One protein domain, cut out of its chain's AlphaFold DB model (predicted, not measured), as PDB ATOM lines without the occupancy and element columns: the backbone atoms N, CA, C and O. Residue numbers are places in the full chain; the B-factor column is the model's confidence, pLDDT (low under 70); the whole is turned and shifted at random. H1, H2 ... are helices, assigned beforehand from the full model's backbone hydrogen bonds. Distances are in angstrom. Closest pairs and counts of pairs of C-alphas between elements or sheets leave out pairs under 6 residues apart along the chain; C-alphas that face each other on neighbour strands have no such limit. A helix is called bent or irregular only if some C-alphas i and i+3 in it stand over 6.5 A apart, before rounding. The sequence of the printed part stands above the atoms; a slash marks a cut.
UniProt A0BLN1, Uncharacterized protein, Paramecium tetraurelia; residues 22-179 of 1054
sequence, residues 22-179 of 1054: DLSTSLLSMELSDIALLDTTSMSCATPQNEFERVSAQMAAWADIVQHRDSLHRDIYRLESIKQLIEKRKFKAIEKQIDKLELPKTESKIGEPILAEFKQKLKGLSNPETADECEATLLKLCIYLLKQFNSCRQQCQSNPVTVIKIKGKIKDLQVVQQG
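This is residues 22 to 179 of the 1054 residues of an uncharacterized protein of Paramecium tetraurelia (UniProt A0BLN1). The model is an L of two helical arms: H6, H3 and H5 run lengthwise in one long arm with the short H4 beside H3, and H2 and H7 lie side by side as a second arm, about perpendicular to the first. The short H1 sits near the corner of the L. The printed part has 158 residues with seven named helices, H1 to H7 in chain order, and no named strand; the class is all helix, with mostly aligned packing. It is only just loose, close to compact, with a radius of gyration of the C-alphas of 18.3 A, and spans 60 by 29 by 21 A.

H6, residues 128 to 158, is the hub, touching three other helices; it is irregular, with C-alphas 129 and 132 7.9 A apart. H3, residues 69 to 87, touches H6 at a shallow tilt of 25 degrees, opposite ways, with closest C-alphas those of Ile 76 and Leu 146, 6.2 A apart. H5, residues 112 to 124, forms a hairpin with H6 at a shallow tilt of 22 degrees; their closest C-alphas, of Lys 121 and Cys 134, are 5.5 A apart. H4, residues 91 to 98, forms a hairpin with H3, touching its residues 78 to 86 alone; the closest C-alphas are those of Ile 82 and Ile 94, 5.6 A apart. H3 and H5 are apart. H1, residues 32 to 37, only just touches H6, at residues 155 to 156 alone, with 3 pairs of C-alphas within 8 A; the closest, of Leu 32 and Gln 155, are 6.1 A apart. H2, residues 49 to 67, touches H7, residues 163 to 179, at a shallow tilt of 18 degrees, opposite ways; C-alphas 63 and 163 are closest, 5.1 A apart. H2 and H3 are about perpendicular, at 84 degrees. Every O i to N i+4 pair is within hydrogen-bond range in H1, H2, H3 and H7, against 3 of 4 in H4, 8 of 9 in H5 and 25 of 27 in H6.

From first to last C-alpha, H6 measures 45.2 A, H3 27.9 A, H2 26.8 A, H7 24.5 A, H5 19.0 A, H4 10.6 A and H1 8.7 A. H1 begins at C-alpha 32, (-4.437, 50.614, -15.542), and H7 ends at C-alpha 179, (-26.842, 43.001, -3.649).

The C-alphas farthest apart, of Pro 128 and Gly 179, are 60.7 A apart. The printed part has no cut. The links H1 to H2 and H4 to H5 are long. Mean pLDDT of the printed part is 84.0, and residues 22 to 25, 128 to 129 and 160 are under 70.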
ATOM      1  N   ASP A  22     -12.288  57.962 -34.940       53.12
ATOM      2  CA  ASP A  22     -11.606  59.056 -34.270       53.12
ATOM      3  C   ASP A  22     -10.278  58.556 -33.680       53.12
ATOM      4  O   ASP A  22     -10.217  57.973 -32.595       53.12
ATOM      5  N   LEU A  23      -9.194  58.792 -34.423       59.94
ATOM      6  CA  LEU A  23      -7.835  58.416 -34.039       59.94
ATOM      7  C   LEU A  23      -7.255  59.309 -32.922       59.94
ATOM      8  O   LEU A  23      -6.100  59.106 -32.538       59.94
ATOM      9  N   SER A  24      -8.020  60.269 -32.380       50.00
ATOM     10  CA  SER A  24      -7.679  60.952 -31.125       50.00
ATOM     11  C   SER A  24      -8.122  60.153 -29.888       50.00
ATOM     12  O   SER A  24      -7.408  60.134 -28.883       50.00
ATOM     13  N   THR A  25      -9.233  59.412 -29.975       64.12
ATOM     14  CA  THR A  25      -9.761  58.590 -28.877       64.12
ATOM     15  C   THR A  25      -8.860  57.382 -28.569       64.12
ATOM     16  O   THR A  25      -8.330  56.705 -29.454       64.12
ATOM     17  N   SER A  26      -8.682  57.092 -27.276       75.69
ATOM     18  CA  SER A  26      -7.934  55.930 -26.768       75.69
ATOM     19  C   SER A  26      -8.658  54.602 -27.031       75.69
ATOM     20  O   SER A  26      -9.883  54.533 -26.948       75.69
ATOM     21  N   LEU A  27      -7.910  53.512 -27.262       78.00
ATOM     22  CA  LEU A  27      -8.490  52.160 -27.371       78.00
ATOM     23  C   LEU A  27      -9.120  51.658 -26.058       78.00
ATOM     24  O   LEU A  27      -9.910  50.715 -26.086       78.00
ATOM     25  N   LEU A  28      -8.766  52.267 -24.921       82.31
ATOM     26  CA  LEU A  28      -9.314  51.984 -23.592       82.31
ATOM     27  C   LEU A  28      -9.686  53.307 -22.914       82.31
ATOM     28  O   LEU A  28      -8.899  54.251 -22.916       82.31
ATOM     29  N   SER A  29     -10.883  53.377 -22.330       79.94
ATOM     30  CA  SER A  29     -11.440  54.596 -21.720       79.94
ATOM     31  C   SER A  29     -11.151  54.722 -20.218       79.94
ATOM     32  O   SER A  29     -11.762  55.548 -19.546       79.94
ATOM     33  N   MET A  30     -10.309  53.841 -19.681       82.38
ATOM     34  CA  MET A  30      -9.780  53.851 -18.318       82.38
ATOM     35  C   MET A  30      -8.325  53.402 -18.386       82.38
ATOM     36  O   MET A  30      -8.000  52.505 -19.171       82.38
ATOM     37  N   GLU A  31      -7.465  53.962 -17.549       88.88
ATOM     38  CA  GLU A  31      -6.086  53.511 -17.408       88.88
ATOM     39  C   GLU A  31      -5.947  52.325 -16.443       88.88
ATOM     40  O   GLU A  31      -6.785  52.063 -15.573       88.88
ATOM     41  N   LEU A  32      -4.815  51.622 -16.533       85.56
ATOM     42  CA  LEU A  32      -4.437  50.614 -15.542       85.56
ATOM     43  C   LEU A  32      -4.193  51.239 -14.153       85.56
ATOM     44  O   LEU A  32      -4.387  50.567 -13.138       85.56
ATOM     45  N   SER A  33      -3.822  52.523 -14.120       84.94
ATOM     46  CA  SER A  33      -3.747  53.419 -12.955       84.94
ATOM     47  C   SER A  33      -5.106  53.523 -12.256       84.94
ATOM     48  O   SER A  33      -5.230  53.192 -11.073       84.94
ATOM     49  N   ASP A  34      -6.148  53.881 -13.013       86.19
ATOM     50  CA  ASP A  34      -7.521  53.998 -12.514       86.19
ATOM     51  C   ASP A  34      -7.986  52.666 -11.939       86.19
ATOM     52  O   ASP A  34      -8.485  52.601 -10.822       86.19
ATOM     53  N   ILE A  35      -7.738  51.561 -12.643       84.56
ATOM     54  CA  ILE A  35      -8.107  50.217 -12.180       84.56
ATOM     55  C   ILE A  35      -7.301  49.805 -10.936       84.56
ATOM     56  O   ILE A  35      -7.823  49.100 -10.060       84.56
ATOM     57  N   ALA A  36      -6.055  50.262 -10.786       81.75
ATOM     58  CA  ALA A  36      -5.268  50.041  -9.575       81.75
ATOM     59  C   ALA A  36      -5.912  50.706  -8.348       81.75
ATOM     60  O   ALA A  36      -5.945  50.076  -7.277       81.75
ATOM     61  N   LEU A  37      -6.448  51.919  -8.527       83.62
ATOM     62  CA  LEU A  37      -6.991  52.803  -7.488       83.62
ATOM     63  C   LEU A  37      -8.495  52.619  -7.222       83.62
ATOM     64  O   LEU A  37      -8.885  52.694  -6.066       83.62
ATOM     65  N   LEU A  38      -9.298  52.274  -8.238       84.44
ATOM     66  CA  LEU A  38     -10.769  52.175  -8.223       84.44
ATOM     67  C   LEU A  38     -11.314  51.542  -6.936       84.44
ATOM     68  O   LEU A  38     -11.118  50.344  -6.716       84.44
ATOM     69  N   ASP A  39     -12.012  52.320  -6.117       83.00
ATOM     70  CA  ASP A  39     -12.693  51.808  -4.934       83.00
ATOM     71  C   ASP A  39     -14.023  51.156  -5.339       83.00
ATOM     72  O   ASP A  39     -15.007  51.830  -5.639       83.00
ATOM     73  N   THR A  40     -14.057  49.826  -5.338       82.12
ATOM     74  CA  THR A  40     -15.248  49.031  -5.666       82.12
ATOM     75  C   THR A  40     -16.364  49.156  -4.626       82.12
ATOM     76  O   THR A  40     -17.495  48.788  -4.931       82.12
ATOM     77  N   THR A  41     -16.085  49.714  -3.441       77.56
ATOM     78  CA  THR A  41     -17.086  50.003  -2.398       77.56
ATOM     79  C   THR A  41     -17.774  51.360  -2.576       77.56
ATOM     80  O   THR A  41     -18.838  51.583  -2.001       77.56
ATOM     81  N   SER A  42     -17.215  52.244  -3.412       76.25
ATOM     82  CA  SER A  42     -17.811  53.548  -3.746       76.25
ATOM     83  C   SER A  42     -18.962  53.452  -4.758       76.25
ATOM     84  O   SER A  42     -19.847  54.309  -4.783       76.25
ATOM     85  N   MET A  43     -18.984  52.393  -5.574       77.81
ATOM     86  CA  MET A  43     -20.086  52.106  -6.494       77.81
ATOM     87  C   MET A  43     -21.263  51.503  -5.720       77.81
ATOM     88  O   MET A  43     -21.083  50.646  -4.857       77.81
ATOM     89  N   SER A  44     -22.485  51.946  -6.019       78.94
ATOM     90  CA  SER A  44     -23.678  51.611  -5.229       78.94
ATOM     91  C   SER A  44     -24.900  51.348  -6.108       78.94
ATOM     92  O   SER A  44     -24.864  51.538  -7.319       78.94
ATOM     93  N   CYS A  45     -26.028  50.979  -5.500       77.56
ATOM     94  CA  CYS A  45     -27.292  50.766  -6.214       77.56
ATOM     95  C   CYS A  45     -27.911  52.041  -6.821       77.56
ATOM     96  O   CYS A  45     -28.930  51.951  -7.502       77.56
ATOM     97  N   ALA A  46     -27.320  53.218  -6.577       76.75
ATOM     98  CA  ALA A  46     -27.650  54.460  -7.277       76.75
ATOM     99  C   ALA A  46     -26.824  54.663  -8.567       76.75
ATOM    100  O   ALA A  46     -27.191  55.487  -9.402       76.75
ATOM    101  N   THR A  47     -25.722  53.926  -8.746       80.44
ATOM    102  CA  THR A  47     -24.868  54.007  -9.938       80.44
ATOM    103  C   THR A  47     -25.570  53.360 -11.146       80.44
ATOM    104  O   THR A  47     -26.070  52.237 -11.023       80.44
ATOM    105  N   PRO A  48     -25.624  54.011 -12.326       82.81
ATOM    106  CA  PRO A  48     -26.308  53.466 -13.498       82.81
ATOM    107  C   PRO A  48     -25.771  52.100 -13.963       82.81
ATOM    108  O   PRO A  48     -24.564  51.873 -14.042       82.81
ATOM    109  N   GLN A  49     -26.668  51.189 -14.354       78.81
ATOM    110  CA  GLN A  49     -26.315  49.829 -14.797       78.81
ATOM    111  C   GLN A  49     -25.334  49.811 -15.987       78.81
ATOM    112  O   GLN A  49     -24.407  49.004 -16.022       78.81
ATOM    113  N   ASN A  50     -25.492  50.737 -16.937       80.88
ATOM    114  CA  ASN A  50     -24.585  50.894 -18.078       80.88
ATOM    115  C   ASN A  50     -23.175  51.354 -17.664       80.88
ATOM    116  O   ASN A  50     -22.217  51.123 -18.399       80.88
ATOM    117  N   GLU A  51     -23.027  51.990 -16.500       81.56
ATOM    118  CA  GLU A  51     -21.725  52.362 -15.950       81.56
ATOM    119  C   GLU A  51     -21.028  51.173 -15.280       81.56
ATOM    120  O   GLU A  51     -19.849  50.949 -15.553       81.56
ATOM    121  N   PHE A  52     -21.751  50.348 -14.512       81.69
ATOM    122  CA  PHE A  52     -21.231  49.060 -14.026       81.69
ATOM    123  C   PHE A  52     -20.740  48.175 -15.182       81.69
ATOM    124  O   PHE A  52     -19.630  47.643 -15.131       81.69
ATOM    125  N   GLU A  53     -21.538  48.048 -16.247       82.56
ATOM    126  CA  GLU A  53     -21.179  47.269 -17.437       82.56
ATOM    127  C   GLU A  53     -19.956  47.862 -18.161       82.56
ATOM    128  O   GLU A  53     -19.029  47.122 -18.495       82.56
ATOM    129  N   ARG A  54     -19.890  49.194 -18.326       86.44
ATOM    130  CA  ARG A  54     -18.730  49.902 -18.902       86.44
ATOM    131  C   ARG A  54     -17.448  49.651 -18.106       86.44
ATOM    132  O   ARG A  54     -16.442  49.252 -18.691       86.44
ATOM    133  N   VAL A  55     -17.477  49.874 -16.792       86.06
ATOM    134  CA  VAL A  55     -16.309  49.719 -15.909       86.06
ATOM    135  C   VAL A  55     -15.859  48.257 -15.877       86.06
ATOM    136  O   VAL A  55     -14.681  47.972 -16.097       86.06
ATOM    137  N   SER A  56     -16.790  47.308 -15.728       86.12
ATOM    138  CA  SER A  56     -16.465  45.878 -15.763       86.12
ATOM    139  C   SER A  56     -15.883  45.432 -17.111       86.12
ATOM    140  O   SER A  56     -15.018  44.556 -17.126       86.12
ATOM    141  N   ALA A  57     -16.318  46.011 -18.237       86.12
ATOM    142  CA  ALA A  57     -15.775  45.703 -19.560       86.12
ATOM    143  C   ALA A  57     -14.350  46.253 -19.753       86.12
ATOM    144  O   ALA A  57     -13.473  45.521 -20.209       86.12
ATOM    145  N   GLN A  58     -14.085  47.501 -19.343       88.50
ATOM    146  CA  GLN A  58     -12.733  48.081 -19.366       88.50
ATOM    147  C   GLN A  58     -11.768  47.285 -18.474       88.50
ATOM    148  O   GLN A  58     -10.649  46.967 -18.878       88.50
ATOM    149  N   MET A  59     -12.220  46.870 -17.287       87.12
ATOM    150  CA  MET A  59     -11.440  46.011 -16.395       87.12
ATOM    151  C   MET A  59     -11.189  44.617 -16.977       87.12
ATOM    152  O   MET A  59     -10.087  44.091 -16.827       87.12
ATOM    153  N   ALA A  60     -12.165  44.014 -17.660       88.19
ATOM    154  CA  ALA A  60     -11.970  42.738 -18.345       88.19
ATOM    155  C   ALA A  60     -10.933  42.855 -19.478       88.19
ATOM    156  O   ALA A  60     -10.053  42.000 -19.586       88.19
ATOM    157  N   ALA A  61     -10.971  43.944 -20.255       88.75
ATOM    158  CA  ALA A  61      -9.991  44.209 -21.305       88.75
ATOM    159  C   ALA A  61      -8.566  44.362 -20.742       88.75
ATOM    160  O   ALA A  61      -7.638  43.706 -21.217       88.75
ATOM    161  N   TRP A  62      -8.387  45.139 -19.671       91.25
ATOM    162  CA  TRP A  62      -7.092  45.254 -18.993       91.25
ATOM    163  C   TRP A  62      -6.620  43.943 -18.355       91.25
ATOM    164  O   TRP A  62      -5.430  43.630 -18.414       91.25
ATOM    165  N   ALA A  63      -7.523  43.138 -17.785       89.81
ATOM    166  CA  ALA A  63      -7.174  41.820 -17.256       89.81
ATOM    167  C   ALA A  63      -6.638  40.878 -18.350       89.81
ATOM    168  O   ALA A  63      -5.691  40.136 -18.090       89.81
ATOM    169  N   ASP A  64      -7.208  40.928 -19.556       90.56
ATOM    170  CA  ASP A  64      -6.750  40.179 -20.730       90.56
ATOM    171  C   ASP A  64      -5.395  40.689 -21.261       90.56
ATOM    172  O   ASP A  64      -4.492  39.892 -21.512       90.56
ATOM    173  N   ILE A  65      -5.198  42.008 -21.347       90.62
ATOM    174  CA  ILE A  65      -3.938  42.622 -21.810       90.62
ATOM    175  C   ILE A  65      -2.778  42.315 -20.854       90.62
ATOM    176  O   ILE A  65      -1.697  41.925 -21.299       90.62
ATOM    177  N   VAL A  66      -2.999  42.421 -19.539       88.88
ATOM    178  CA  VAL A  66      -1.992  42.064 -18.524       88.88
ATOM    179  C   VAL A  66      -1.713  40.553 -18.534       88.88
ATOM    180  O   VAL A  66      -0.568  40.144 -18.339       88.88
ATOM    181  N   GLN A  67      -2.716  39.714 -18.820       91.12
ATOM    182  CA  GLN A  67      -2.540  38.265 -18.996       91.12
ATOM    183  C   GLN A  67      -1.725  37.924 -20.259       91.12
ATOM    184  O   GLN A  67      -0.970  36.952 -20.252       91.12
ATOM    185  N   HIS A  68      -1.815  38.741 -21.311       91.12
ATOM    186  CA  HIS A  68      -1.129  38.559 -22.595       91.12
ATOM    187  C   HIS A  68       0.040  39.546 -22.816       91.12
ATOM    188  O   HIS A  68       0.381  39.886 -23.953       91.12
ATOM    189  N   ARG A  69       0.719  39.972 -21.739       87.81
ATOM    190  CA  ARG A  69       1.826  40.955 -21.771       87.81
ATOM    191  C   ARG A  69       2.951  40.606 -22.758       87.81
ATOM    192  O   ARG A  69       3.527  41.505 -23.368       87.81
ATOM    193  N   ASP A  70       3.255  39.327 -22.971       87.25
ATOM    194  CA  ASP A  70       4.285  38.918 -23.941       87.25
ATOM    195  C   ASP A  70       3.803  39.037 -25.398       87.25
ATOM    196  O   ASP A  70       4.601  39.308 -26.299       87.25
ATOM    197  N   SER A  71       2.499  38.859 -25.644       89.00
ATOM    198  CA  SER A  71       1.872  39.095 -26.951       89.00
ATOM    199  C   SER A  71       1.905  40.577 -27.312       89.00
ATOM    200  O   SER A  71       2.239  40.905 -28.446       89.00
ATOM    201  N   LEU A  72       1.683  41.468 -26.339       90.62
ATOM    202  CA  LEU A  72       1.811  42.920 -26.510       90.62
ATOM    203  C   LEU A  72       3.200  43.324 -27.036       90.62
ATOM    204  O   LEU A  72       3.302  44.052 -28.022       90.62
ATOM    205  N   HIS A  73       4.274  42.792 -26.444       87.88
ATOM    206  CA  HIS A  73       5.641  43.057 -26.910       87.88
ATOM    207  C   HIS A  73       5.900  42.489 -28.319       87.88
ATOM    208  O   HIS A  73       6.530  43.154 -29.142       87.88
ATOM    209  N   ARG A  74       5.383  41.288 -28.631       91.62
ATOM    210  CA  ARG A  74       5.474  40.707 -29.986       91.62
ATOM    211  C   ARG A  74       4.702  41.517 -31.026       91.62
ATOM    212  O   ARG A  74       5.161  41.626 -32.162       91.62
ATOM    213  N   ASP A  75       3.550  42.067 -30.662       93.06
ATOM    214  CA  ASP A  75       2.683  42.813 -31.570       93.06
ATOM    215  C   ASP A  75       3.202  44.218 -31.861       93.06
ATOM    216  O   ASP A  75       3.156  44.627 -33.019       93.06
ATOM    217  N   ILE A  76       3.800  44.907 -30.885       92.31
ATOM    218  CA  ILE A  76       4.510  46.174 -31.125       92.31
ATOM    219  C   ILE A  76       5.617  45.969 -32.173       92.31
ATOM    220  O   ILE A  76       5.616  46.638 -33.204       92.31
ATOM    221  N   TYR A  77       6.473  44.954 -32.005       91.81
ATOM    222  CA  TYR A  77       7.525  44.631 -32.980       91.81
ATOM    223  C   TYR A  77       6.975  44.223 -34.365       91.81
ATOM    224  O   TYR A  77       7.556  44.529 -35.411       91.81
ATOM    225  N   ARG A  78       5.818  43.546 -34.416       93.31
ATOM    226  CA  ARG A  78       5.125  43.248 -35.685       93.31
ATOM    227  C   ARG A  78       4.589  44.513 -36.350       93.31
ATOM    228  O   ARG A  78       4.695  44.612 -37.567       93.31
ATOM    229  N   LEU A  79       4.046  45.459 -35.587       92.94
ATOM    230  CA  LEU A  79       3.553  46.743 -36.086       92.94
ATOM    231  C   LEU A  79       4.702  47.646 -36.568       92.94
ATOM    232  O   LEU A  79       4.592  48.232 -37.640       92.94
ATOM    233  N   GLU A  80       5.846  47.673 -35.878       90.88
ATOM    234  CA  GLU A  80       7.082  48.324 -36.350       90.88
ATOM    235  C   GLU A  80       7.548  47.718 -37.686       90.88
ATOM    236  O   GLU A  80       7.845  48.433 -38.648       90.88
ATOM    237  N   SER A  81       7.531  46.383 -37.790       92.50
ATOM    238  CA  SER A  81       7.795  45.688 -39.051       92.50
ATOM    239  C   SER A  81       6.746  45.994 -40.126       92.50
ATOM    240  O   SER A  81       7.107  45.994 -41.301       92.50
ATOM    241  N   ILE A  82       5.477  46.224 -39.774       91.81
ATOM    242  CA  ILE A  82       4.424  46.609 -40.723       91.81
ATOM    243  C   ILE A  82       4.664  48.034 -41.226       91.81
ATOM    244  O   ILE A  82       4.648  48.208 -42.443       91.81
ATOM    245  N   LYS A  83       4.986  49.003 -40.356       91.44
ATOM    246  CA  LYS A  83       5.338  50.385 -40.737       91.44
ATOM    247  C   LYS A  83       6.399  50.391 -41.844       91.44
ATOM    248  O   LYS A  83       6.146  50.877 -42.944       91.44
ATOM    249  N   GLN A  84       7.514  49.691 -41.618       89.44
ATOM    250  CA  GLN A  84       8.583  49.554 -42.615       89.44
ATOM    251  C   GLN A  84       8.173  48.843 -43.916       89.44
ATOM    252  O   GLN A  84       8.858  48.971 -44.929       89.44
ATOM    253  N   LEU A  85       7.116  48.028 -43.906       89.56
ATOM    254  CA  LEU A  85       6.615  47.341 -45.098       89.56
ATOM    255  C   LEU A  85       5.587  48.181 -45.870       89.56
ATOM    256  O   LEU A  85       5.472  47.961 -47.078       89.56
ATOM    257  N   ILE A  86       4.905  49.132 -45.215       87.56
ATOM    258  CA  ILE A  86       4.115  50.195 -45.862       87.56
ATOM    259  C   ILE A  86       5.072  51.076 -46.668       87.56
ATOM    260  O   ILE A  86       5.012  51.044 -47.889       87.56
ATOM    261  N   GLU A  87       6.044  51.705 -45.994       84.00
ATOM    262  CA  GLU A  87       7.063  52.605 -46.574       84.00
ATOM    263  C   GLU A  87       7.818  51.987 -47.767       84.00
ATOM    264  O   GLU A  87       8.234  52.669 -48.698       84.00
ATOM    265  N   LYS A  88       8.019  50.662 -47.748       84.88
ATOM    266  CA  LYS A  88       8.735  49.913 -48.799       84.88
ATOM    267  C   LYS A  88       7.782  49.323 -49.858       84.88
ATOM    268  O   LYS A  88       8.217  48.498 -50.664       84.88
ATOM    269  N   ARG A  89       6.494  49.697 -49.827       82.75
ATOM    270  CA  ARG A  89       5.377  49.261 -50.694       82.75
ATOM    271  C   ARG A  89       5.237  47.733 -50.838       82.75
ATOM    272  O   ARG A  89       4.870  47.198 -51.885       82.75
ATOM    273  N   LYS A  90       5.529  46.975 -49.769       85.44
ATOM    274  CA  LYS A  90       5.587  45.492 -49.762       85.44
ATOM    275  C   LYS A  90       4.275  44.847 -49.305       85.44
ATOM    276  O   LYS A  90       4.263  43.990 -48.422       85.44
ATOM    277  N   PHE A  91       3.162  45.207 -49.938       81.50
ATOM    278  CA  PHE A  91       1.800  44.917 -49.460       81.50
ATOM    279  C   PHE A  91       1.500  43.429 -49.160       81.50
ATOM    280  O   PHE A  91       0.909  43.114 -48.129       81.50
ATOM    281  N   LYS A  92       2.009  42.482 -49.965       81.69
ATOM    282  CA  LYS A  92       1.871  41.026 -49.703       81.69
ATOM    283  C   LYS A  92       2.602  40.534 -48.442       81.69
ATOM    284  O   LYS A  92       2.291  39.463 -47.928       81.69
ATOM    285  N   ALA A  93       3.598  41.276 -47.958       86.00
ATOM    286  CA  ALA A  93       4.263  40.990 -46.691       86.00
ATOM    287  C   ALA A  93       3.502  41.600 -45.503       86.00
ATOM    288  O   ALA A  93       3.471  40.981 -44.443       86.00
ATOM    289  N   ILE A  94       2.846  42.753 -45.695       86.81
ATOM    290  CA  ILE A  94       2.002  43.412 -44.684       86.81
ATOM    291  C   ILE A  94       0.860  42.486 -44.250       86.81
ATOM    292  O   ILE A  94       0.736  42.196 -43.063       86.81
ATOM    293  N   GLU A  95       0.092  41.946 -45.202       86.19
ATOM    294  CA  GLU A  95      -1.017  41.011 -44.937       86.19
ATOM    295  C   GLU A  95      -0.563  39.813 -44.074       86.19
ATOM    296  O   GLU A  95      -1.175  39.480 -43.057       86.19
ATOM    297  N   LYS A  96       0.608  39.247 -44.399       87.12
ATOM    298  CA  LYS A  96       1.232  38.128 -43.672       87.12
ATOM    299  C   LYS A  96       1.770  38.496 -42.277       87.12
ATOM    300  O   LYS A  96       2.009  37.587 -41.480       87.12
ATOM    301  N   GLN A  97       2.006  39.773 -41.970       88.44
ATOM    302  CA  GLN A  97       2.379  40.231 -40.623       88.44
ATOM    303  C   GLN A  97       1.132  40.584 -39.797       88.44
ATOM    304  O   GLN A  97       1.049  40.184 -38.638       88.44
ATOM    305  N   ILE A  98       0.138  41.232 -40.413       87.56
ATOM    306  CA  ILE A  98      -1.180  41.529 -39.831       87.56
ATOM    307  C   ILE A  98      -1.843  40.266 -39.277       87.56
ATOM    308  O   ILE A  98      -2.260  40.235 -38.121       87.56
ATOM    309  N   ASP A  99      -1.878  39.187 -40.062       86.25
ATOM    310  CA  ASP A  99      -2.506  37.933 -39.636       86.25
ATOM    311  C   ASP A  99      -1.751  37.210 -38.508       86.25
ATOM    312  O   ASP A  99      -2.263  36.230 -37.961       86.25
ATOM    313  N   LYS A 100      -0.582  37.707 -38.082       90.38
ATOM    314  CA  LYS A 100       0.137  37.215 -36.897       90.38
ATOM    315  C   LYS A 100      -0.158  37.986 -35.618       90.38
ATOM    316  O   LYS A 100       0.215  37.465 -34.576       90.38
ATOM    317  N   LEU A 101      -0.790  39.164 -35.675       90.44
ATOM    318  CA  LEU A 101      -1.105  39.930 -34.463       90.44
ATOM    319  C   LEU A 101      -1.958  39.081 -33.509       90.44
ATOM    320  O   LEU A 101      -2.842  38.346 -33.958       90.44
ATOM    321  N   GLU A 102      -1.646  39.117 -32.220       87.62
ATOM    322  CA  GLU A 102      -2.221  38.251 -31.189       87.62
ATOM    323  C   GLU A 102      -3.307  38.979 -30.385       87.62
ATOM    324  O   GLU A 102      -4.408  38.448 -30.269       87.62
ATOM    325  N   LEU A 103      -3.057  40.208 -29.921       85.12
ATOM    326  CA  LEU A 103      -3.997  40.992 -29.103       85.12
ATOM    327  C   LEU A 103      -5.357  41.287 -29.771       85.12
ATOM    328  O   LEU A 103      -6.379  41.125 -29.106       85.12
ATOM    329  N   PRO A 104      -5.454  41.590 -31.082       84.88
ATOM    330  CA  PRO A 104      -6.754  41.731 -31.753       84.88
ATOM    331  C   PRO A 104      -7.574  40.427 -31.835       84.88
ATOM    332  O   PRO A 104      -8.634  40.412 -32.458       84.88
ATOM    333  N   LYS A 105      -7.074  39.316 -31.270       86.00
ATOM    334  CA  LYS A 105      -7.712  37.991 -31.231       86.00
ATOM    335  C   LYS A 105      -7.878  37.432 -29.809       86.00
ATOM    336  O   LYS A 105      -8.414  36.332 -29.680       86.00
ATOM    337  N   THR A 106      -7.395  38.122 -28.772       88.19
ATOM    338  CA  THR A 106      -7.646  37.743 -27.371       88.19
ATOM    339  C   THR A 106      -9.035  38.225 -26.931       88.19
ATOM    340  O   THR A 106      -9.778  38.801 -27.730       88.19
ATOM    341  N   GLU A 107      -9.439  37.958 -25.687       83.38
ATOM    342  CA  GLU A 107     -10.819  38.201 -25.231       83.38
ATOM    343  C   GLU A 107     -11.204  39.695 -25.245       83.38
ATOM    344  O   GLU A 107     -12.365  40.023 -25.486       83.38
ATOM    345  N   SER A 108     -10.231  40.600 -25.083       80.12
ATOM    346  CA  SER A 108     -10.418  42.055 -25.202       80.12
ATOM    347  C   SER A 108     -10.662  42.555 -26.628       80.12
ATOM    348  O   SER A 108     -11.175  43.662 -26.789       80.12
ATOM    349  N   LYS A 109     -10.272  41.787 -27.661       85.38
ATOM    350  CA  LYS A 109     -10.318  42.187 -29.083       85.38
ATOM    351  C   LYS A 109      -9.639  43.540 -29.374       85.38
ATOM    352  O   LYS A 109      -9.990  44.219 -30.344       85.38
ATOM    353  N   ILE A 110      -8.675  43.966 -28.552       83.69
ATOM    354  CA  ILE A 110      -8.132  45.326 -28.627       83.69
ATOM    355  C   ILE A 110      -7.474  45.602 -29.990       83.69
ATOM    356  O   ILE A 110      -6.592  44.877 -30.452       83.69
ATOM    357  N   GLY A 111      -7.945  46.655 -30.664       82.56
ATOM    358  CA  GLY A 111      -7.525  47.015 -32.020       82.56
ATOM    359  C   GLY A 111      -8.199  46.234 -33.161       82.56
ATOM    360  O   GLY A 111      -7.890  46.517 -34.317       82.56
ATOM    361  N   GLU A 112      -9.139  45.310 -32.903       86.31
ATOM    362  CA  GLU A 112      -9.906  44.614 -33.959       86.31
ATOM    363  C   GLU A 112     -10.612  45.580 -34.941       86.31
ATOM    364  O   GLU A 112     -10.481  45.353 -36.148       86.31
ATOM    365  N   PRO A 113     -11.279  46.678 -34.508       84.00
ATOM    366  CA  PRO A 113     -11.923  47.619 -35.434       84.00
ATOM    367  C   PRO A 113     -10.919  48.307 -36.366       84.00
ATOM    368  O   PRO A 113     -11.119  48.342 -37.580       84.00
ATOM    369  N   ILE A 114      -9.789  48.763 -35.813       85.00
ATOM    370  CA  ILE A 114      -8.696  49.373 -36.581       85.00
ATOM    371  C   ILE A 114      -8.139  48.369 -37.595       85.00
ATOM    372  O   ILE A 114      -7.901  48.709 -38.749       85.00
ATOM    373  N   LEU A 115      -7.966  47.105 -37.193       86.56
ATOM    374  CA  LEU A 115      -7.436  46.060 -38.066       86.56
ATOM    375  C   LEU A 115      -8.414  45.666 -39.185       86.56
ATOM    376  O   LEU A 115      -7.977  45.247 -40.261       86.56
ATOM    377  N   ALA A 116      -9.722  45.815 -38.961       85.44
ATOM    378  CA  ALA A 116     -10.739  45.647 -39.992       85.44
ATOM    379  C   ALA A 116     -10.643  46.752 -41.059       85.44
ATOM    380  O   ALA A 116     -10.589  46.427 -42.249       85.44
ATOM    381  N   GLU A 117     -10.523  48.025 -40.658       85.88
ATOM    382  CA  GLU A 117     -10.318  49.136 -41.602       85.88
ATOM    383  C   GLU A 117      -8.962  49.029 -42.317       85.88
ATOM    384  O   GLU A 117      -8.882  49.157 -43.539       85.88
ATOM    385  N   PHE A 118      -7.898  48.657 -41.597       88.25
ATOM    386  CA  PHE A 118      -6.577  48.395 -42.172       88.25
ATOM    387  C   PHE A 118      -6.670  47.343 -43.293       88.25
ATOM    388  O   PHE A 118      -6.162  47.543 -44.396       88.25
ATOM    389  N   LYS A 119      -7.398  46.241 -43.066       88.50
ATOM    390  CA  LYS A 119      -7.667  45.198 -44.077       88.50
ATOM    391  C   LYS A 119      -8.628  45.630 -45.194       88.50
ATOM    392  O   LYS A 119      -8.740  44.915 -46.196       88.50
ATOM    393  N   GLN A 120      -9.336  46.746 -45.047       86.88
ATOM    394  CA  GLN A 120     -10.142  47.368 -46.097       86.88
ATOM    395  C   GLN A 120      -9.270  48.283 -46.969       86.88
ATOM    396  O   GLN A 120      -9.179  48.051 -48.176       86.88
ATOM    397  N   LYS A 121      -8.544  49.234 -46.370       85.50
ATOM    398  CA  LYS A 121      -7.622  50.148 -47.069       85.50
ATOM    399  C   LYS A 121      -6.482  49.394 -47.781       85.50
ATOM    400  O   LYS A 121      -6.158  49.722 -48.919       85.50
ATOM    401  N   LEU A 122      -5.979  48.285 -47.217       85.56
ATOM    402  CA  LEU A 122      -4.968  47.420 -47.858       85.56
ATOM    403  C   LEU A 122      -5.443  46.815 -49.198       85.56
ATOM    404  O   LEU A 122      -4.621  46.511 -50.059       85.56
ATOM    405  N   LYS A 123      -6.759  46.659 -49.408       82.69
ATOM    406  CA  LYS A 123      -7.326  46.198 -50.691       82.69
ATOM    407  C   LYS A 123      -7.428  47.334 -51.713       82.69
ATOM    408  O   LYS A 123      -7.246  47.081 -52.905       82.69
ATOM    409  N   GLY A 124      -7.668  48.566 -51.247       76.06
ATOM    410  CA  GLY A 124      -7.755  49.784 -52.065       76.06
ATOM    411  C   GLY A 124      -6.473  50.100 -52.842       76.06
ATOM    412  O   GLY A 124      -6.551  50.553 -53.980       76.06
ATOM    413  N   LEU A 125      -5.311  49.710 -52.306       73.00
ATOM    414  CA  LEU A 125      -3.998  49.759 -52.974       73.00
ATOM    415  C   LEU A 125      -3.917  49.006 -54.320       73.00
ATOM    416  O   LEU A 125      -2.928  49.133 -55.038       73.00
ATOM    417  N   SER A 126      -4.921  48.194 -54.668       70.88
ATOM    418  CA  SER A 126      -5.003  47.546 -55.986       70.88
ATOM    419  C   SER A 126      -5.414  48.513 -57.107       70.88
ATOM    420  O   SER A 126      -5.301  48.158 -58.279       70.88
ATOM    421  N   ASN A 127      -5.915  49.703 -56.759       73.50
ATOM    422  CA  ASN A 127      -6.273  50.771 -57.687       73.50
ATOM    423  C   ASN A 127      -5.204  51.884 -57.645       73.50
ATOM    424  O   ASN A 127      -5.021  52.472 -56.577       73.50
ATOM    425  N   PRO A 128      -4.519  52.209 -58.760       68.31
ATOM    426  CA  PRO A 128      -3.476  53.235 -58.767       68.31
ATOM    427  C   PRO A 128      -4.000  54.635 -58.418       68.31
ATOM    428  O   PRO A 128      -3.284  55.386 -57.771       68.31
ATOM    429  N   GLU A 129      -5.245  54.971 -58.771       69.19
ATOM    430  CA  GLU A 129      -5.831  56.303 -58.520       69.19
ATOM    431  C   GLU A 129      -6.076  56.592 -57.027       69.19
ATOM    432  O   GLU A 129      -6.186  57.745 -56.632       69.19
ATOM    433  N   THR A 130      -6.150  55.553 -56.188       74.75
ATOM    434  CA  THR A 130      -6.358  55.666 -54.730       74.75
ATOM    435  C   THR A 130      -5.185  55.097 -53.926       74.75
ATOM    436  O   THR A 130      -5.310  54.880 -52.720       74.75
ATOM    437  N   ALA A 131      -4.057  54.792 -54.577       73.81
ATOM    438  CA  ALA A 131      -2.944  54.082 -53.951       73.81
ATOM    439  C   ALA A 131      -2.257  54.919 -52.862       73.81
ATOM    440  O   ALA A 131      -2.099  54.435 -51.742       73.81
ATOM    441  N   ASP A 132      -1.909  56.172 -53.159       74.06
ATOM    442  CA  ASP A 132      -1.171  57.033 -52.228       74.06
ATOM    443  C   ASP A 132      -2.047  57.476 -51.031       74.06
ATOM    444  O   ASP A 132      -1.585  57.461 -49.890       74.06
ATOM    445  N   GLU A 133      -3.348  57.736 -51.241       75.69
ATOM    446  CA  GLU A 133      -4.327  57.987 -50.159       75.69
ATOM    447  C   GLU A 133      -4.494  56.758 -49.243       75.69
ATOM    448  O   GLU A 133      -4.524  56.870 -48.011       75.69
ATOM    449  N   CYS A 134      -4.559  55.557 -49.832       79.94
ATOM    450  CA  CYS A 134      -4.600  54.316 -49.064       79.94
ATOM    451  C   CYS A 134      -3.299  54.096 -48.283       79.94
ATOM    452  O   CYS A 134      -3.371  53.694 -47.125       79.94
ATOM    453  N   GLU A 135      -2.127  54.376 -48.857       82.38
ATOM    454  CA  GLU A 135      -0.839  54.252 -48.162       82.38
ATOM    455  C   GLU A 135      -0.728  55.222 -46.980       82.38
ATOM    456  O   GLU A 135      -0.413  54.790 -45.869       82.38
ATOM    457  N   ALA A 136      -1.089  56.494 -47.178       78.50
ATOM    458  CA  ALA A 136      -1.150  57.489 -46.111       78.50
ATOM    459  C   ALA A 136      -2.135  57.079 -45.000       78.50
ATOM    460  O   ALA A 136      -1.812  57.190 -43.814       78.50
ATOM    461  N   THR A 137      -3.307  56.537 -45.358       83.38
ATOM    462  CA  THR A 137      -4.264  56.018 -44.364       83.38
ATOM    463  C   THR A 137      -3.674  54.834 -43.588       83.38
ATOM    464  O   THR A 137      -3.718  54.813 -42.361       83.38
ATOM    465  N   LEU A 138      -3.084  53.854 -44.277       87.56
ATOM    466  CA  LEU A 138      -2.491  52.665 -43.651       87.56
ATOM    467  C   LEU A 138      -1.344  53.033 -42.705       87.56
ATOM    468  O   LEU A 138      -1.215  52.429 -41.639       87.56
ATOM    469  N   LEU A 139      -0.542  54.043 -43.057       86.62
ATOM    470  CA  LEU A 139       0.513  54.567 -42.195       86.62
ATOM    471  C   LEU A 139      -0.070  55.220 -40.931       86.62
ATOM    472  O   LEU A 139       0.380  54.887 -39.833       86.62
ATOM    473  N   LYS A 140      -1.116  56.055 -41.056       85.06
ATOM    474  CA  LYS A 140      -1.840  56.645 -39.911       85.06
ATOM    475  C   LYS A 140      -2.407  55.566 -38.975       85.06
ATOM    476  O   LYS A 140      -2.126  55.598 -37.778       85.06
ATOM    477  N   LEU A 141      -3.110  54.561 -39.509       86.75
ATOM    478  CA  LEU A 141      -3.659  53.445 -38.718       86.75
ATOM    479  C   LEU A 141      -2.556  52.605 -38.041       86.75
ATOM    480  O   LEU A 141      -2.726  52.151 -36.908       86.75
ATOM    481  N   CYS A 142      -1.406  52.417 -38.700       89.00
ATOM    482  CA  CYS A 142      -0.259  51.708 -38.126       89.00
ATOM    483  C   CYS A 142       0.379  52.481 -36.963       89.00
ATOM    484  O   CYS A 142       0.704  51.887 -35.935       89.00
ATOM    485  N   ILE A 143       0.557  53.796 -37.121       85.31
ATOM    486  CA  ILE A 143       1.132  54.679 -36.097       85.31
ATOM    487  C   ILE A 143       0.182  54.801 -34.899       85.31
ATOM    488  O   ILE A 143       0.641  54.729 -33.761       85.31
ATOM    489  N   TYR A 144      -1.132  54.884 -35.132       87.31
ATOM    490  CA  TYR A 144      -2.133  54.850 -34.064       87.31
ATOM    491  C   TYR A 144      -2.039  53.554 -33.242       87.31
ATOM    492  O   TYR A 144      -1.850  53.621 -32.028       87.31
ATOM    493  N   LEU A 145      -2.065  52.372 -33.878       88.44
ATOM    494  CA  LEU A 145      -1.915  51.095 -33.158       88.44
ATOM    495  C   LEU A 145      -0.586  51.006 -32.394       88.44
ATOM    496  O   LEU A 145      -0.570  50.522 -31.263       88.44
ATOM    497  N   LEU A 146       0.513  51.515 -32.965       89.06
ATOM    498  CA  LEU A 146       1.798  51.606 -32.269       89.06
ATOM    499  C   LEU A 146       1.723  52.499 -31.027       89.06
ATOM    500  O   LEU A 146       2.184  52.075 -29.969       89.06
ATOM    501  N   LYS A 147       1.136  53.699 -31.115       87.56
ATOM    502  CA  LYS A 147       0.989  54.614 -29.970       87.56
ATOM    503  C   LYS A 147       0.145  53.979 -28.860       87.56
ATOM    504  O   LYS A 147       0.563  53.956 -27.704       87.56
ATOM    505  N   GLN A 148      -0.992  53.386 -29.221       87.69
ATOM    506  CA  GLN A 148      -1.919  52.751 -28.280       87.69
ATOM    507  C   GLN A 148      -1.298  51.522 -27.591       87.69
ATOM    508  O   GLN A 148      -1.370  51.391 -26.370       87.69
ATOM    509  N   PHE A 149      -0.620  50.640 -28.337       91.88
ATOM    510  CA  PHE A 149       0.024  49.456 -27.753       91.88
ATOM    511  C   PHE A 149       1.270  49.830 -26.928       91.88
ATOM    512  O   PHE A 149       1.509  49.224 -25.884       91.88
ATOM    513  N   ASN A 150       2.039  50.854 -27.321       88.56
ATOM    514  CA  ASN A 150       3.143  51.355 -26.495       88.56
ATOM    515  C   ASN A 150       2.646  52.005 -25.191       88.56
ATOM    516  O   ASN A 150       3.235  51.731 -24.148       88.56
ATOM    517  N   SER A 151       1.530  52.748 -25.212       87.62
ATOM    518  CA  SER A 151       0.859  53.224 -23.989       87.62
ATOM    519  C   SER A 151       0.450  52.051 -23.086       87.62
ATOM    520  O   SER A 151       0.846  51.994 -21.921       87.62
ATOM    521  N   CYS A 152      -0.211  51.023 -23.638       88.12
ATOM    522  CA  CYS A 152      -0.547  49.805 -22.890       88.12
ATOM    523  C   CYS A 152       0.696  49.130 -22.276       88.12
ATOM    524  O   CYS A 152       0.647  48.654 -21.140       88.12
ATOM    525  N   ARG A 153       1.828  49.106 -22.999       90.94
ATOM    526  CA  ARG A 153       3.103  48.544 -22.518       90.94
ATOM    527  C   ARG A 153       3.668  49.362 -21.360       90.94
ATOM    528  O   ARG A 153       4.063  48.765 -20.361       90.94
ATOM    529  N   GLN A 154       3.680  50.687 -21.490       88.12
ATOM    530  CA  GLN A 154       4.155  51.627 -20.475       88.12
ATOM    531  C   GLN A 154       3.302  51.542 -19.205       88.12
ATOM    532  O   GLN A 154       3.853  51.384 -18.118       88.12
ATOM    533  N   GLN A 155       1.971  51.517 -19.326       86.94
ATOM    534  CA  GLN A 155       1.070  51.315 -18.187       86.94
ATOM    535  C   GLN A 155       1.293  49.949 -17.514       86.94
ATOM    536  O   GLN A 155       1.400  49.877 -16.293       86.94
ATOM    537  N   CYS A 156       1.488  48.874 -18.292       83.94
ATOM    538  CA  CYS A 156       1.883  47.554 -17.779       83.94
ATOM    539  C   CYS A 156       3.330  47.485 -17.240       83.94
ATOM    540  O   CYS A 156       3.771  46.407 -16.833       83.94
ATOM    541  N   GLN A 157       4.113  48.564 -17.299       81.88
ATOM    542  CA  GLN A 157       5.455  48.676 -16.712       81.88
ATOM    543  C   GLN A 157       5.444  49.572 -15.465       81.88
ATOM    544  O   GLN A 157       6.082  49.215 -14.478       81.88
ATOM    545  N   SER A 158       4.695  50.678 -15.480       73.94
ATOM    546  CA  SER A 158       4.561  51.609 -14.353       73.94
ATOM    547  C   SER A 158       3.625  51.106 -13.250       73.94
ATOM    548  O   SER A 158       3.884  51.353 -12.074       73.94
ATOM    549  N   ASN A 159       2.565  50.371 -13.602       75.56
ATOM    550  CA  ASN A 159       1.569  49.865 -12.659       75.56
ATOM    551  C   ASN A 159       1.701  48.336 -12.479       75.56
ATOM    552  O   ASN A 159       1.227  47.581 -13.332       75.56
ATOM    553  N   PRO A 160       2.281  47.831 -11.366       69.75
ATOM    554  CA  PRO A 160       2.412  46.395 -11.084       69.75
ATOM    555  C   PRO A 160       1.084  45.771 -10.601       69.75
ATOM    556  O   PRO A 160       0.989  45.163  -9.534       69.75
ATOM    557  N   VAL A 161       0.020  45.944 -11.385       80.75
ATOM    558  CA  VAL A 161      -1.303  45.364 -11.134       80.75
ATOM    559  C   VAL A 161      -1.333  43.939 -11.681       80.75
ATOM    560  O   VAL A 161      -1.101  43.709 -12.864       80.75
ATOM    561  N   THR A 162      -1.648  42.959 -10.834       86.31
ATOM    562  CA  THR A 162      -1.785  41.563 -11.269       86.31
ATOM    563  C   THR A 162      -3.175  41.287 -11.840       86.31
ATOM    564  O   THR A 162      -4.175  41.839 -11.374       86.31
ATOM    565  N   VAL A 163      -3.266  40.342 -12.784       87.81
ATOM    566  CA  VAL A 163      -4.545  39.822 -13.312       87.81
ATOM    567  C   VAL A 163      -5.476  39.366 -12.176       87.81
ATOM    568  O   VAL A 163      -6.686  39.564 -12.247       87.81
ATOM    569  N   ILE A 164      -4.906  38.815 -11.096       83.69
ATOM    570  CA  ILE A 164      -5.627  38.407  -9.882       83.69
ATOM    571  C   ILE A 164      -6.300  39.613  -9.209       83.69
ATOM    572  O   ILE A 164      -7.479  39.529  -8.878       83.69
ATOM    573  N   LYS A 165      -5.601  40.749  -9.052       84.94
ATOM    574  CA  LYS A 165      -6.166  41.965  -8.440       84.94
ATOM    575  C   LYS A 165      -7.315  42.548  -9.275       84.94
ATOM    576  O   LYS A 165      -8.328  42.947  -8.706       84.94
ATOM    577  N   ILE A 166      -7.192  42.550 -10.606       89.25
ATOM    578  CA  ILE A 166      -8.252  43.041 -11.508       89.25
ATOM    579  C   ILE A 166      -9.470  42.106 -11.460       89.25
ATOM    580  O   ILE A 166     -10.587  42.563 -11.230       89.25
ATOM    581  N   LYS A 167      -9.261  40.786 -11.592       88.31
ATOM    582  CA  LYS A 167     -10.337  39.780 -11.498       88.31
ATOM    583  C   LYS A 167     -10.954  39.695 -10.090       88.31
ATOM    584  O   LYS A 167     -12.091  39.253  -9.973       88.31
ATOM    585  N   GLY A 168     -10.245  40.144  -9.052       87.44
ATOM    586  CA  GLY A 168     -10.788  40.418  -7.718       87.44
ATOM    587  C   GLY A 168     -11.800  41.563  -7.754       87.44
ATOM    588  O   GLY A 168     -12.984  41.319  -7.560       87.44
ATOM    589  N   LYS A 169     -11.367  42.770  -8.141       89.44
ATOM    590  CA  LYS A 169     -12.256  43.943  -8.232       89.44
ATOM    591  C   LYS A 169     -13.483  43.725  -9.136       89.44
ATOM    592  O   LYS A 169     -14.563  44.206  -8.816       89.44
ATOM    593  N   ILE A 170     -13.358  42.968 -10.233       89.50
ATOM    594  CA  ILE A 170     -14.512  42.591 -11.080       89.50
ATOM    595  C   ILE A 170     -15.550  41.776 -10.284       89.50
ATOM    596  O   ILE A 170     -16.749  42.001 -10.440       89.50
ATOM    597  N   LYS A 171     -15.119  40.857  -9.408       87.94
ATOM    598  CA  LYS A 171     -16.035  40.109  -8.530       87.94
ATOM    599  C   LYS A 171     -16.678  41.007  -7.480       87.94
ATOM    600  O   LYS A 171     -17.864  40.842  -7.225       87.94
ATOM    601  N   ASP A 172     -15.938  41.958  -6.914       87.44
ATOM    602  CA  ASP A 172     -16.487  42.905  -5.935       87.44
ATOM    603  C   ASP A 172     -17.649  43.708  -6.552       87.44
ATOM    604  O   ASP A 172     -18.735  43.769  -5.979       87.44
ATOM    605  N   LEU A 173     -17.470  44.219  -7.780       85.56
ATOM    606  CA  LEU A 173     -18.534  44.898  -8.532       85.56
ATOM    607  C   LEU A 173     -19.729  43.978  -8.832       85.56
ATOM    608  O   LEU A 173     -20.876  44.407  -8.720       85.56
ATOM    609  N   GLN A 174     -19.486  42.704  -9.161       85.25
ATOM    610  CA  GLN A 174     -20.555  41.713  -9.350       85.25
ATOM    611  C   GLN A 174     -21.319  41.418  -8.049       85.25
ATOM    612  O   GLN A 174     -22.529  41.208  -8.097       85.25
ATOM    613  N   VAL A 175     -20.652  41.428  -6.889       86.00
ATOM    614  CA  VAL A 175     -21.294  41.265  -5.573       86.00
ATOM    615  C   VAL A 175     -22.150  42.486  -5.228       86.00
ATOM    616  O   VAL A 175     -23.298  42.310  -4.821       86.00
ATOM    617  N   VAL A 176     -21.652  43.708  -5.460       83.50
ATOM    618  CA  VAL A 176     -22.441  44.947  -5.310       83.50
ATOM    619  C   VAL A 176     -23.688  44.900  -6.199       83.50
ATOM    620  O   VAL A 176     -24.806  45.048  -5.706       83.50
ATOM    621  N   GLN A 177     -23.517  44.601  -7.489       80.75
ATOM    622  CA  GLN A 177     -24.608  44.508  -8.463       80.75
ATOM    623  C   GLN A 177     -25.658  43.447  -8.081       80.75
ATOM    624  O   GLN A 177     -26.856  43.679  -8.245       80.75
ATOM    625  N   GLN A 178     -25.239  42.302  -7.531       79.88
ATOM    626  CA  GLN A 178     -26.153  41.266  -7.031       79.88
ATOM    627  C   GLN A 178     -26.887  41.698  -5.753       79.88
ATOM    628  O   GLN A 178     -28.079  41.413  -5.617       79.88
ATOM    629  N   GLY A 179     -26.223  42.425  -4.848       74.50
ATOM    630  CA  GLY A 179     -26.842  43.001  -3.649       74.50
ATOM    631  C   GLY A 179     -27.978  43.975  -3.977       74.50
ATOM    632  O   GLY A 179     -29.030  43.938  -3.341       74.50
TER     633      GLY A 179